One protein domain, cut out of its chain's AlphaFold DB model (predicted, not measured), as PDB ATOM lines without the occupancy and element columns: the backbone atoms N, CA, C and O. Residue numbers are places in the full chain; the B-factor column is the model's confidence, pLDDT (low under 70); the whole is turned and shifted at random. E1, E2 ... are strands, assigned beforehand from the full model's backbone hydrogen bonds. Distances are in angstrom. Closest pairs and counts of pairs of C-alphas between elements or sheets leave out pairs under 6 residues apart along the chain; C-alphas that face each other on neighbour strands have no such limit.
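What this domain is: This is residues 29 to 110 of the 285 residues of an uncharacterized protein of Pseudoalteromonas luteoviolacea 2ta16 (UniProt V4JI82). A long, twisted sheet of four strands, E1 to E4, has a smaller sheet of three strands, E5 to E7, over one of its ends, the two only partly face to face. E4 runs on into E5 across a break of 2 residues, turning by 54 degrees from the large sheet into the small one. The printed part has 82 residues with seven named strands, E1 to E7 along the chain, and no named helix: all strand. Sheet orders are E1 E2 E3 E4 and E5 E6 E7, both antiparallel. The whole is elongated, 42 by 26 by 18 A, and only just compact, close to loose, with a radius of gyration of the C-alphas of 13.6 A.

Where its parts are: Find C-alpha 32 at (13.438, -20.657, 47.769); from there E1, residues 32 to 40, runs 24.2 A. E2, residues 43 to 50, runs 23.1 A, E3, residues 61 to 69, 24.8 A, and E4, residues 74 to 79, 16.5 A. Then come E5, residues 82 to 84, 6.7 A, E6, residues 89 to 95, 19.7 A, and E7, residues 103 to 109, 19.8 A, ending at C-alpha 109, (22.192, -9.319, 58.437).

How they stand to each other: Look first at the meander E1 E2 E3 E4, each strand the antiparallel neighbour of the one before: N 35 and O 47 are 2.8 A apart, N 46 and O 66 2.9 A, N 67 and O 76 2.8 A, within hydrogen-bond range. E5 E6 E7 is a second meander, with N 84 and O 89 at 2.8 A and N 92 and O 106 at 2.8 A. Between the sheets, the closest C-alphas of E4 and E6, Trp 79 and Val 93, are 7.7 A apart. Those of E1 and E7, Cys 32 and Ala 105, are 7.8 A apart. E1 and E6 are apart.

The domain as a whole: The C-alphas of Glu 41 and Ala 110, the two farthest apart, are 43.1 A from each other. The printed part has no cut and no long link. Check the B-factor column at residues 98, 99 and 102, where pLDDT is under 70.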
ATOM      1  N   PRO A  29      15.496 -18.372  57.756       86.38
ATOM      2  CA  PRO A  29      15.515 -19.248  56.597       86.38
ATOM      3  C   PRO A  29      14.914 -18.520  55.393       86.38
ATOM      4  O   PRO A  29      13.907 -17.819  55.506       86.38
ATOM      5  N   LEU A  30      15.536 -18.703  54.235       88.88
ATOM      6  CA  LEU A  30      15.049 -18.170  52.976       88.88
ATOM      7  C   LEU A  30      14.037 -19.138  52.356       88.88
ATOM      8  O   LEU A  30      14.254 -20.350  52.315       88.88
ATOM      9  N   SER A  31      12.932 -18.591  51.851       90.38
ATOM     10  CA  SER A  31      11.971 -19.339  51.042       90.38
ATOM     11  C   SER A  31      12.453 -19.348  49.598       90.38
ATOM     12  O   SER A  31      12.536 -18.284  48.987       90.38
ATOM     13  N   CYS A  32      12.778 -20.526  49.064       90.62
ATOM     14  CA  CYS A  32      13.438 -20.657  47.769       90.62
ATOM     15  C   CYS A  32      12.723 -21.637  46.840       90.62
ATOM     16  O   CYS A  32      12.143 -22.625  47.292       90.62
ATOM     17  N   TYR A  33      12.830 -21.403  45.536       90.81
ATOM     18  CA  TYR A  33      12.271 -22.249  44.487       90.81
ATOM     19  C   TYR A  33      13.238 -22.358  43.306       90.81
ATOM     20  O   TYR A  33      14.091 -21.498  43.094       90.81
ATOM     21  N   TRP A  34      13.111 -23.445  42.549       91.19
ATOM     22  CA  TRP A  34      13.848 -23.636  41.303       91.19
ATOM     23  C   TRP A  34      13.044 -23.078  40.135       91.19
ATOM     24  O   TRP A  34      11.855 -23.364  39.997       91.19
ATOM     25  N   GLN A  35      13.716 -22.306  39.294       93.12
ATOM     26  CA  GLN A  35      13.214 -21.791  38.036       93.12
ATOM     27  C   GLN A  35      13.972 -22.462  36.891       93.12
ATOM     28  O   GLN A  35      15.200 -22.525  36.903       93.12
ATOM     29  N   LEU A  36      13.237 -22.954  35.894       93.25
ATOM     30  CA  LEU A  36      13.826 -23.475  34.668       93.25
ATOM     31  C   LEU A  36      14.269 -22.312  33.774       93.25
ATOM     32  O   LEU A  36      13.431 -21.517  33.350       93.25
ATOM     33  N   ASP A  37      15.561 -22.253  33.456       91.06
ATOM     34  CA  ASP A  37      16.117 -21.224  32.572       91.06
ATOM     35  C   ASP A  37      16.164 -21.702  31.120       91.06
ATOM     36  O   ASP A  37      15.821 -20.962  30.199       91.06
ATOM     37  N   ASN A  38      16.600 -22.948  30.904       91.06
ATOM     38  CA  ASN A  38      16.692 -23.553  29.580       91.06
ATOM     39  C   ASN A  38      16.667 -25.085  29.665       91.06
ATOM     40  O   ASN A  38      17.141 -25.680  30.632       91.06
ATOM     41  N   GLN A  39      16.177 -25.733  28.613       92.25
ATOM     42  CA  GLN A  39      16.224 -27.180  28.463       92.25
ATOM     43  C   GLN A  39      16.409 -27.552  26.994       92.25
ATOM     44  O   GLN A  39      15.708 -27.048  26.118       92.25
ATOM     45  N   ASN A  40      17.335 -28.468  26.727       90.88
ATOM     46  CA  ASN A  40      17.539 -29.055  25.407       90.88
ATOM     47  C   ASN A  40      17.976 -30.525  25.533       90.88
ATOM     48  O   ASN A  40      17.963 -31.102  26.619       90.88
ATOM     49  N   GLU A  41      18.364 -31.135  24.414       85.75
ATOM     50  CA  GLU A  41      18.811 -32.534  24.359       85.75
ATOM     51  C   GLU A  41      20.082 -32.809  25.181       85.75
ATOM     52  O   GLU A  41      20.330 -33.946  25.578       85.75
ATOM     53  N   LEU A  42      20.885 -31.774  25.446       86.94
ATOM     54  CA  LEU A  42      22.137 -31.870  26.193       86.94
ATOM     55  C   LEU A  42      21.942 -31.690  27.697       86.94
ATOM     56  O   LEU A  42      22.809 -32.110  28.454       86.94
ATOM     57  N   GLY A  43      20.850 -31.078  28.155       91.06
ATOM     58  CA  GLY A  43      20.626 -30.904  29.585       91.06
ATOM     59  C   GLY A  43      19.545 -29.901  29.966       91.06
ATOM     60  O   GLY A  43      18.806 -29.368  29.134       91.06
ATOM     61  N   THR A  44      19.477 -29.657  31.270       92.38
ATOM     62  CA  THR A  44      18.557 -28.736  31.937       92.38
ATOM     63  C   THR A  44      19.374 -27.732  32.749       92.38
ATOM     64  O   THR A  44      20.234 -28.132  33.535       92.38
ATOM     65  N   TRP A  45      19.107 -26.441  32.556       92.62
ATOM     66  CA  TRP A  45      19.713 -25.331  33.288       92.62
ATOM     67  C   TRP A  45      18.647 -24.673  34.149       92.62
ATOM     68  O   TRP A  45      17.582 -24.307  33.647       92.62
ATOM     69  N   GLU A  46      18.929 -24.545  35.439       92.12
ATOM     70  CA  GLU A  46      17.982 -24.020  36.416       92.12
ATOM     71  C   GLU A  46      18.668 -23.034  37.358       92.12
ATOM     72  O   GLU A  46      19.777 -23.282  37.841       92.12
ATOM     73  N   SER A  47      17.948 -21.969  37.685       91.75
ATOM     74  CA  SER A  47      18.315 -20.987  38.693       91.75
ATOM     75  C   SER A  47      17.517 -21.261  39.952       91.75
ATOM     76  O   SER A  47      16.311 -21.504  39.899       91.75
ATOM     77  N   GLN A  48      18.160 -21.186  41.107       90.88
ATOM     78  CA  GLN A  48      17.438 -21.138  42.360       90.88
ATOM     79  C   GLN A  48      17.321 -19.711  42.858       90.88
ATOM     80  O   GLN A  48      18.324 -19.053  43.148       90.88
ATOM     81  N   LEU A  49      16.077 -19.293  43.039       92.00
ATOM     82  CA  LEU A  49      15.714 -17.980  43.530       92.00
ATOM     83  C   LEU A  49      15.126 -18.099  44.934       92.00
ATOM     84  O   LEU A  49      14.427 -19.068  45.237       92.00
ATOM     85  N   CYS A  50      15.405 -17.122  45.790       91.62
ATOM     86  CA  CYS A  50      14.752 -16.986  47.085       91.62
ATOM     87  C   CYS A  50      14.071 -15.636  47.223       91.62
ATOM     88  O   CYS A  50      14.577 -14.631  46.726       91.62
ATOM     89  N   SER A  51      12.978 -15.606  47.980       91.75
ATOM     90  CA  SER A  51      12.317 -14.357  48.346       91.75
ATOM     91  C   SER A  51      13.292 -13.399  49.015       91.75
ATOM     92  O   SER A  51      14.079 -13.797  49.879       91.75
ATOM     93  N   ASN A  52      13.240 -12.133  48.606       90.75
ATOM     94  CA  ASN A  52      14.119 -11.108  49.143       90.75
ATOM     95  C   ASN A  52      13.897 -10.947  50.664       90.75
ATOM     96  O   ASN A  52      12.778 -10.631  51.080       90.75
ATOM     97  N   PRO A  53      14.930 -11.152  51.505       88.44
ATOM     98  CA  PRO A  53      14.767 -11.161  52.960       88.44
ATOM     99  C   PRO A  53      14.586  -9.766  53.570       88.44
ATOM    100  O   PRO A  53      14.195  -9.663  54.732       88.44
ATOM    101  N   VAL A  54      14.898  -8.703  52.821       86.00
ATOM    102  CA  VAL A  54      14.831  -7.315  53.300       86.00
ATOM    103  C   VAL A  54      13.488  -6.680  52.949       86.00
ATOM    104  O   VAL A  54      12.889  -5.994  53.773       86.00
ATOM    105  N   ASP A  55      13.008  -6.908  51.727       84.69
ATOM    106  CA  ASP A  55      11.775  -6.310  51.219       84.69
ATOM    107  C   ASP A  55      11.150  -7.224  50.162       84.69
ATOM    108  O   ASP A  55      11.668  -7.352  49.054       84.69
ATOM    109  N   ALA A  56      10.006  -7.828  50.488       83.62
ATOM    110  CA  ALA A  56       9.294  -8.757  49.609       83.62
ATOM    111  C   ALA A  56       8.772  -8.117  48.305       83.62
ATOM    112  O   ALA A  56       8.337  -8.836  47.410       83.62
ATOM    113  N   SER A  57       8.791  -6.783  48.182       87.06
ATOM    114  CA  SER A  57       8.477  -6.085  46.927       87.06
ATOM    115  C   SER A  57       9.669  -5.992  45.966       87.06
ATOM    116  O   SER A  57       9.504  -5.603  44.807       87.06
ATOM    117  N   LYS A  58      10.879  -6.335  46.427       88.12
ATOM    118  CA  LYS A  58      12.090  -6.386  45.605       88.12
ATOM    119  C   LYS A  58      12.189  -7.718  44.857       88.12
ATOM    120  O   LYS A  58      11.610  -8.706  45.300       88.12
ATOM    121  N   PRO A  59      12.950  -7.761  43.747       88.75
ATOM    122  CA  PRO A  59      13.210  -9.005  43.039       88.75
ATOM    123  C   PRO A  59      13.804 -10.073  43.957       88.75
ATOM    124  O   PRO A  59      14.595  -9.761  44.858       88.75
ATOM    125  N   ASP A  60      13.445 -11.320  43.671       90.75
ATOM    126  CA  ASP A  60      14.042 -12.487  44.302       90.75
ATOM    127  C   ASP A  60      15.555 -12.526  44.066       90.75
ATOM    128  O   ASP A  60      16.081 -12.029  43.064       90.75
ATOM    129  N   ILE A  61      16.261 -13.129  45.015       89.62
ATOM    130  CA  ILE A  61      17.715 -13.220  45.012       89.62
ATOM    131  C   ILE A  61      18.160 -14.568  44.446       89.62
ATOM    132  O   ILE A  61      17.644 -15.617  44.828       89.62
ATOM    133  N   LEU A  62      19.142 -14.544  43.546       90.19
ATOM    134  CA  LEU A  62      19.771 -15.750  43.015       90.19
ATOM    135  C   LEU A  62      20.712 -16.357  44.060       90.19
ATOM    136  O   LEU A  62      21.632 -15.681  44.526       90.19
ATOM    137  N   ILE A  63      20.512 -17.634  44.392       89.44
ATOM    138  CA  ILE A  63      21.341 -18.353  45.373       89.44
ATOM    139  C   ILE A  63      22.075 -19.570  44.803       89.44
ATOM    140  O   ILE A  63      23.059 -20.013  45.398       89.44
ATOM    141  N   ALA A  64      21.639 -20.106  43.659       89.38
ATOM    142  CA  ALA A  64      22.293 -21.232  42.993       89.38
ATOM    143  C   ALA A  64      22.002 -21.263  41.490       89.38
ATOM    144  O   ALA A  64      20.927 -20.859  41.070       89.38
ATOM    145  N   ASN A  65      22.927 -21.822  40.716       89.81
ATOM    146  CA  ASN A  65      22.734 -22.196  39.317       89.81
ATOM    147  C   ASN A  65      23.108 -23.662  39.162       89.81
ATOM    148  O   ASN A  65      24.201 -24.066  39.568       89.81
ATOM    149  N   ARG A  66      22.220 -24.457  38.576       90.19
ATOM    150  CA  ARG A  66      22.393 -25.896  38.388       90.19
ATOM    151  C   ARG A  66      22.342 -26.255  36.913       90.19
ATOM    152  O   ARG A  66      21.501 -25.757  36.173       90.19
ATOM    153  N   VAL A  67      23.215 -27.176  36.519       90.31
ATOM    154  CA  VAL A  67      23.176 -27.859  35.226       90.31
ATOM    155  C   VAL A  67      23.027 -29.348  35.477       90.31
ATOM    156  O   VAL A  67      23.842 -29.941  36.183       90.31
ATOM    157  N   ASN A  68      22.000 -29.949  34.886       89.88
ATOM    158  CA  ASN A  68      21.762 -31.385  34.922       89.88
ATOM    159  C   ASN A  68      21.868 -31.956  33.505       89.88
ATOM    160  O   ASN A  68      21.165 -31.510  32.602       89.88
ATOM    161  N   ILE A  69      22.746 -32.939  33.317       89.81
ATOM    162  CA  ILE A  69      22.968 -33.650  32.056       89.81
ATOM    163  C   ILE A  69      22.666 -35.134  32.309       89.81
ATOM    164  O   ILE A  69      23.567 -35.902  32.672       89.81
ATOM    165  N   PRO A  70      21.398 -35.564  32.142       82.00
ATOM    166  CA  PRO A  70      20.973 -36.915  32.505       82.00
ATOM    167  C   PRO A  70      21.728 -38.010  31.747       82.00
ATOM    168  O   PRO A  70      22.090 -39.028  32.331       82.00
ATOM    169  N   SER A  71      22.029 -37.778  30.465       84.25
ATOM    170  CA  SER A  71      22.755 -38.717  29.597       84.25
ATOM    171  C   SER A  71      24.162 -39.059  30.102       84.25
ATOM    172  O   SER A  71      24.661 -40.146  29.822       84.25
ATOM    173  N   HIS A  72      24.781 -38.168  30.882       82.69
ATOM    174  CA  HIS A  72      26.110 -38.352  31.466       82.69
ATOM    175  C   HIS A  72      26.080 -38.561  32.986       82.69
ATOM    176  O   HIS A  72      27.140 -38.612  33.606       82.69
ATOM    177  N   SER A  73      24.890 -38.680  33.600       83.38
ATOM    178  CA  SER A  73      24.719 -38.714  35.064       83.38
ATOM    179  C   SER A  73      25.464 -37.575  35.781       83.38
ATOM    180  O   SER A  73      25.961 -37.745  36.894       83.38
ATOM    181  N   LEU A  74      25.573 -36.418  35.123       86.50
ATOM    182  CA  LEU A  74      26.340 -35.279  35.605       86.50
ATOM    183  C   LEU A  74      25.387 -34.211  36.117       86.50
ATOM    184  O   LEU A  74      24.476 -33.782  35.409       86.50
ATOM    185  N   CYS A  75      25.631 -33.758  37.342       87.38
ATOM    186  CA  CYS A  75      24.959 -32.599  37.892       87.38
ATOM    187  C   CYS A  75      25.978 -31.673  38.546       87.38
ATOM    188  O   CYS A  75      26.705 -32.082  39.451       87.38
ATOM    189  N   THR A  76      26.021 -30.431  38.076       88.56
ATOM    190  CA  THR A  76      26.923 -29.397  38.581       88.56
ATOM    191  C   THR A  76      26.091 -28.264  39.141       88.56
ATOM    192  O   THR A  76      25.138 -27.818  38.506       88.56
ATOM    193  N   ILE A  77      26.464 -27.777  40.319       87.62
ATOM    194  CA  ILE A  77      25.805 -26.656  40.977       87.62
ATOM    195  C   ILE A  77      26.841 -25.605  41.366       87.62
ATOM    196  O   ILE A  77      27.915 -25.925  41.872       87.62
ATOM    197  N   SER A  78      26.526 -24.347  41.091       86.56
ATOM    198  CA  SER A  78      27.277 -23.180  41.540       86.56
ATOM    199  C   SER A  78      26.460 -22.476  42.608       86.56
ATOM    200  O   SER A  78      25.335 -22.066  42.334       86.56
ATOM    201  N   TRP A  79      27.017 -22.348  43.808       86.75
ATOM    202  CA  TRP A  79      26.381 -21.658  44.927       86.75
ATOM    203  C   TRP A  79      26.779 -20.189  44.966       86.75
ATOM    204  O   TRP A  79      27.925 -19.838  44.687       86.75
ATOM    205  N   TYR A  80      25.825 -19.351  45.354       85.69
ATOM    206  CA  TYR A  80      25.995 -17.919  45.536       85.69
ATOM    207  C   TYR A  80      25.708 -17.601  47.006       85.69
ATOM    208  O   TYR A  80      24.749 -16.895  47.321       85.69
ATOM    209  N   ASP A  81      26.544 -18.107  47.911       87.00
ATOM    210  CA  ASP A  81      26.579 -17.681  49.311       87.00
ATOM    211  C   ASP A  81      27.590 -16.533  49.530       87.00
ATOM    212  O   ASP A  81      28.225 -16.060  48.581       87.00
ATOM    213  N   GLY A  82      27.667 -16.010  50.752       89.12
ATOM    214  CA  GLY A  82      28.498 -14.861  51.127       89.12
ATOM    215  C   GLY A  82      27.723 -13.547  51.257       89.12
ATOM    216  O   GLY A  82      26.499 -13.506  51.101       89.12
ATOM    217  N   TYR A  83      28.451 -12.475  51.572       91.62
ATOM    218  CA  TYR A  83      27.882 -11.141  51.753       91.62
ATOM    219  C   TYR A  83      27.316 -10.566  50.447       91.62
ATOM    220  O   TYR A  83      27.819 -10.832  49.353       91.62
ATOM    221  N   ARG A  84      26.228  -9.807  50.579       90.31
ATOM    222  CA  ARG A  84      25.512  -9.109  49.513       90.31
ATOM    223  C   ARG A  84      25.321  -7.662  49.934       90.31
ATOM    224  O   ARG A  84      24.516  -7.377  50.827       90.31
ATOM    225  N   THR A  85      26.047  -6.749  49.299       90.50
ATOM    226  CA  THR A  85      26.026  -5.317  49.633       90.50
ATOM    227  C   THR A  85      24.613  -4.746  49.542       90.50
ATOM    228  O   THR A  85      24.183  -4.008  50.425       90.50
ATOM    229  N   GLU A  86      23.844  -5.138  48.527       87.12
ATOM    230  CA  GLU A  86      22.459  -4.705  48.336       87.12
ATOM    231  C   GLU A  86      21.499  -5.191  49.432       87.12
ATOM    232  O   GLU A  86      20.477  -4.548  49.672       87.12
ATOM    233  N   LEU A  87      21.826  -6.299  50.106       89.69
ATOM    234  CA  LEU A  87      21.040  -6.837  51.219       89.69
ATOM    235  C   LEU A  87      21.577  -6.396  52.584       89.69
ATOM    236  O   LEU A  87      20.909  -6.613  53.593       89.69
ATOM    237  N   LYS A  88      22.782  -5.811  52.630       91.88
ATOM    238  CA  LYS A  88      23.514  -5.497  53.867       91.88
ATOM    239  C   LYS A  88      23.627  -6.712  54.792       91.88
ATOM    240  O   LYS A  88      23.449  -6.624  56.007       91.88
ATOM    241  N   GLY A  89      23.889  -7.875  54.204       92.56
ATOM    242  CA  GLY A  89      23.994  -9.132  54.931       92.56
ATOM    243  C   GLY A  89      24.436 -10.284  54.048       92.56
ATOM    244  O   GLY A  89      24.637 -10.130  52.847       92.56
ATOM    245  N   SER A  90      24.587 -11.446  54.663       92.62
ATOM    246  CA  SER A  90      25.124 -12.644  54.037       92.62
ATOM    247  C   SER A  90      24.042 -13.679  53.795       92.62
ATOM    248  O   SER A  90      23.237 -13.983  54.675       92.62
ATOM    249  N   VAL A  91      24.068 -14.268  52.604       91.44
ATOM    250  CA  VAL A  91      23.361 -15.517  52.323       91.44
ATOM    251  C   VAL A  91      24.281 -16.658  52.729       91.44
ATOM    252  O   VAL A  91      25.441 -16.696  52.328       91.44
ATOM    253  N   GLN A  92      23.783 -17.593  53.523       91.75
ATOM    254  CA  GLN A  92      24.516 -18.769  53.968       91.75
ATOM    255  C   GLN A  92      23.812 -20.014  53.459       91.75
ATOM    256  O   GLN A  92      22.631 -20.223  53.725       91.75
ATOM    257  N   VAL A  93      24.541 -20.854  52.733       88.38
ATOM    258  CA  VAL A  93      24.025 -22.138  52.259       88.38
ATOM    259  C   VAL A  93      24.615 -23.245  53.119       88.38
ATOM    260  O   VAL A  93      25.829 -23.449  53.145       88.38
ATOM    261  N   SER A  94      23.737 -23.968  53.810       85.44
ATOM    262  CA  SER A  94      24.077 -25.147  54.609       85.44
ATOM    263  C   SER A  94      23.739 -26.428  53.847       85.44
ATOM    264  O   SER A  94      22.729 -26.482  53.145       85.44
ATOM    265  N   GLY A  95      24.556 -27.470  54.016       81.44
ATOM    266  CA  GLY A  95      24.396 -28.767  53.348       81.44
ATOM    267  C   GLY A  95      25.589 -29.136  52.465       81.44
ATOM    268  O   GLY A  95      26.593 -28.424  52.409       81.44
ATOM    269  N   SER A  96      25.494 -30.280  51.781       79.69
ATOM    270  CA  SER A  96      26.557 -30.729  50.878       79.69
ATOM    271  C   SER A  96      26.554 -29.892  49.600       79.69
ATOM    272  O   SER A  96      25.724 -30.105  48.719       79.69
ATOM    273  N   LYS A  97      27.518 -28.973  49.462       75.81
ATOM    274  CA  LYS A  97      27.637 -28.109  48.274       75.81
ATOM    275  C   LYS A  97      27.966 -28.866  46.980       75.81
ATOM    276  O   LYS A  97      27.809 -28.303  45.902       75.81
ATOM    277  N   SER A  98      28.404 -30.122  47.075       69.94
ATOM    278  CA  SER A  98      28.674 -30.999  45.929       69.94
ATOM    279  C   SER A  98      27.440 -31.747  45.421       69.94
ATOM    280  O   SER A  98      27.486 -32.322  44.337       69.94
ATOM    281  N   ALA A  99      26.343 -31.763  46.185       68.69
ATOM    282  CA  ALA A  99      25.104 -32.407  45.779       68.69
ATOM    283  C   ALA A  99      24.147 -31.374  45.173       68.69
ATOM    284  O   ALA A  99      23.949 -30.289  45.711       68.69
ATOM    285  N   CYS A 100      23.475 -31.745  44.085       75.62
ATOM    286  CA  CYS A 100      22.410 -30.937  43.483       75.62
ATOM    287  C   CYS A 100      21.099 -30.909  44.292       75.62
ATOM    288  O   CYS A 100      20.087 -30.390  43.811       75.62
ATOM    289  N   TYR A 101      21.107 -31.491  45.494       70.94
ATOM    290  CA  TYR A 101      19.949 -31.721  46.348       70.94
ATOM    291  C   TYR A 101      20.331 -31.516  47.823       70.94
ATOM    292  O   TYR A 101      21.497 -31.651  48.188       70.94
ATOM    293  N   SER A 102      19.328 -31.260  48.667       62.12
ATOM    294  CA  SER A 102      19.431 -31.208  50.136       62.12
ATOM    295  C   SER A 102      20.342 -30.115  50.702       62.12
ATOM    296  O   SER A 102      21.419 -30.373  51.239       62.12
ATOM    297  N   TYR A 103      19.843 -28.887  50.650       78.81
ATOM    298  CA  TYR A 103      20.479 -27.711  51.229       78.81
ATOM    299  C   TYR A 103      19.411 -26.747  51.754       78.81
ATOM    300  O   TYR A 103      18.240 -26.813  51.372       78.81
ATOM    301  N   SER A 104      19.830 -25.838  52.624       84.19
ATOM    302  CA  SER A 104      19.000 -24.752  53.140       84.19
ATOM    303  C   SER A 104      19.763 -23.445  53.027       84.19
ATOM    304  O   SER A 104      20.942 -23.395  53.380       84.19
ATOM    305  N   ALA A 105      19.089 -22.394  52.571       89.62
ATOM    306  CA  ALA A 105      19.647 -21.055  52.555       89.62
ATOM    307  C   ALA A 105      19.095 -20.251  53.737       89.62
ATOM    308  O   ALA A 105      17.895 -20.278  54.014       89.62
ATOM    309  N   THR A 106      19.967 -19.546  54.438       92.06
ATOM    310  CA  THR A 106      19.623 -18.621  55.516       92.06
ATOM    311  C   THR A 106      20.184 -17.250  55.192       92.06
ATOM    312  O   THR A 106      21.227 -17.125  54.552       92.06
ATOM    313  N   PHE A 107      19.489 -16.208  55.623       93.12
ATOM    314  CA  PHE A 107      20.006 -14.851  55.589       93.12
ATOM    315  C   PHE A 107      20.519 -14.461  56.974       93.12
ATOM    316  O   PHE A 107      19.892 -14.774  57.992       93.12
ATOM    317  N   GLN A 108      21.652 -13.770  57.014       93.81
ATOM    318  CA  GLN A 108      22.203 -13.173  58.221       93.81
ATOM    319  C   GLN A 108      22.530 -11.698  57.949       93.81
ATOM    320  O   GLN A 108      23.440 -11.429  57.166       93.81
ATOM    321  N   PRO A 109      21.837 -10.731  58.577       92.75
ATOM    322  CA  PRO A 109      22.192  -9.319  58.437       92.75
ATOM    323  C   PRO A 109      23.607  -9.065  58.973       92.75
ATOM    324  O   PRO A 109      24.009  -9.664  59.976       92.75
ATOM    325  N   ALA A 110      24.346  -8.149  58.347       93.75
ATOM    326  CA  ALA A 110      25.578  -7.655  58.945       93.75
ATOM    327  C   ALA A 110      25.241  -6.827  60.197       93.75
ATOM    328  O   ALA A 110      24.289  -6.032  60.176       93.75
TER     329      ALA A 110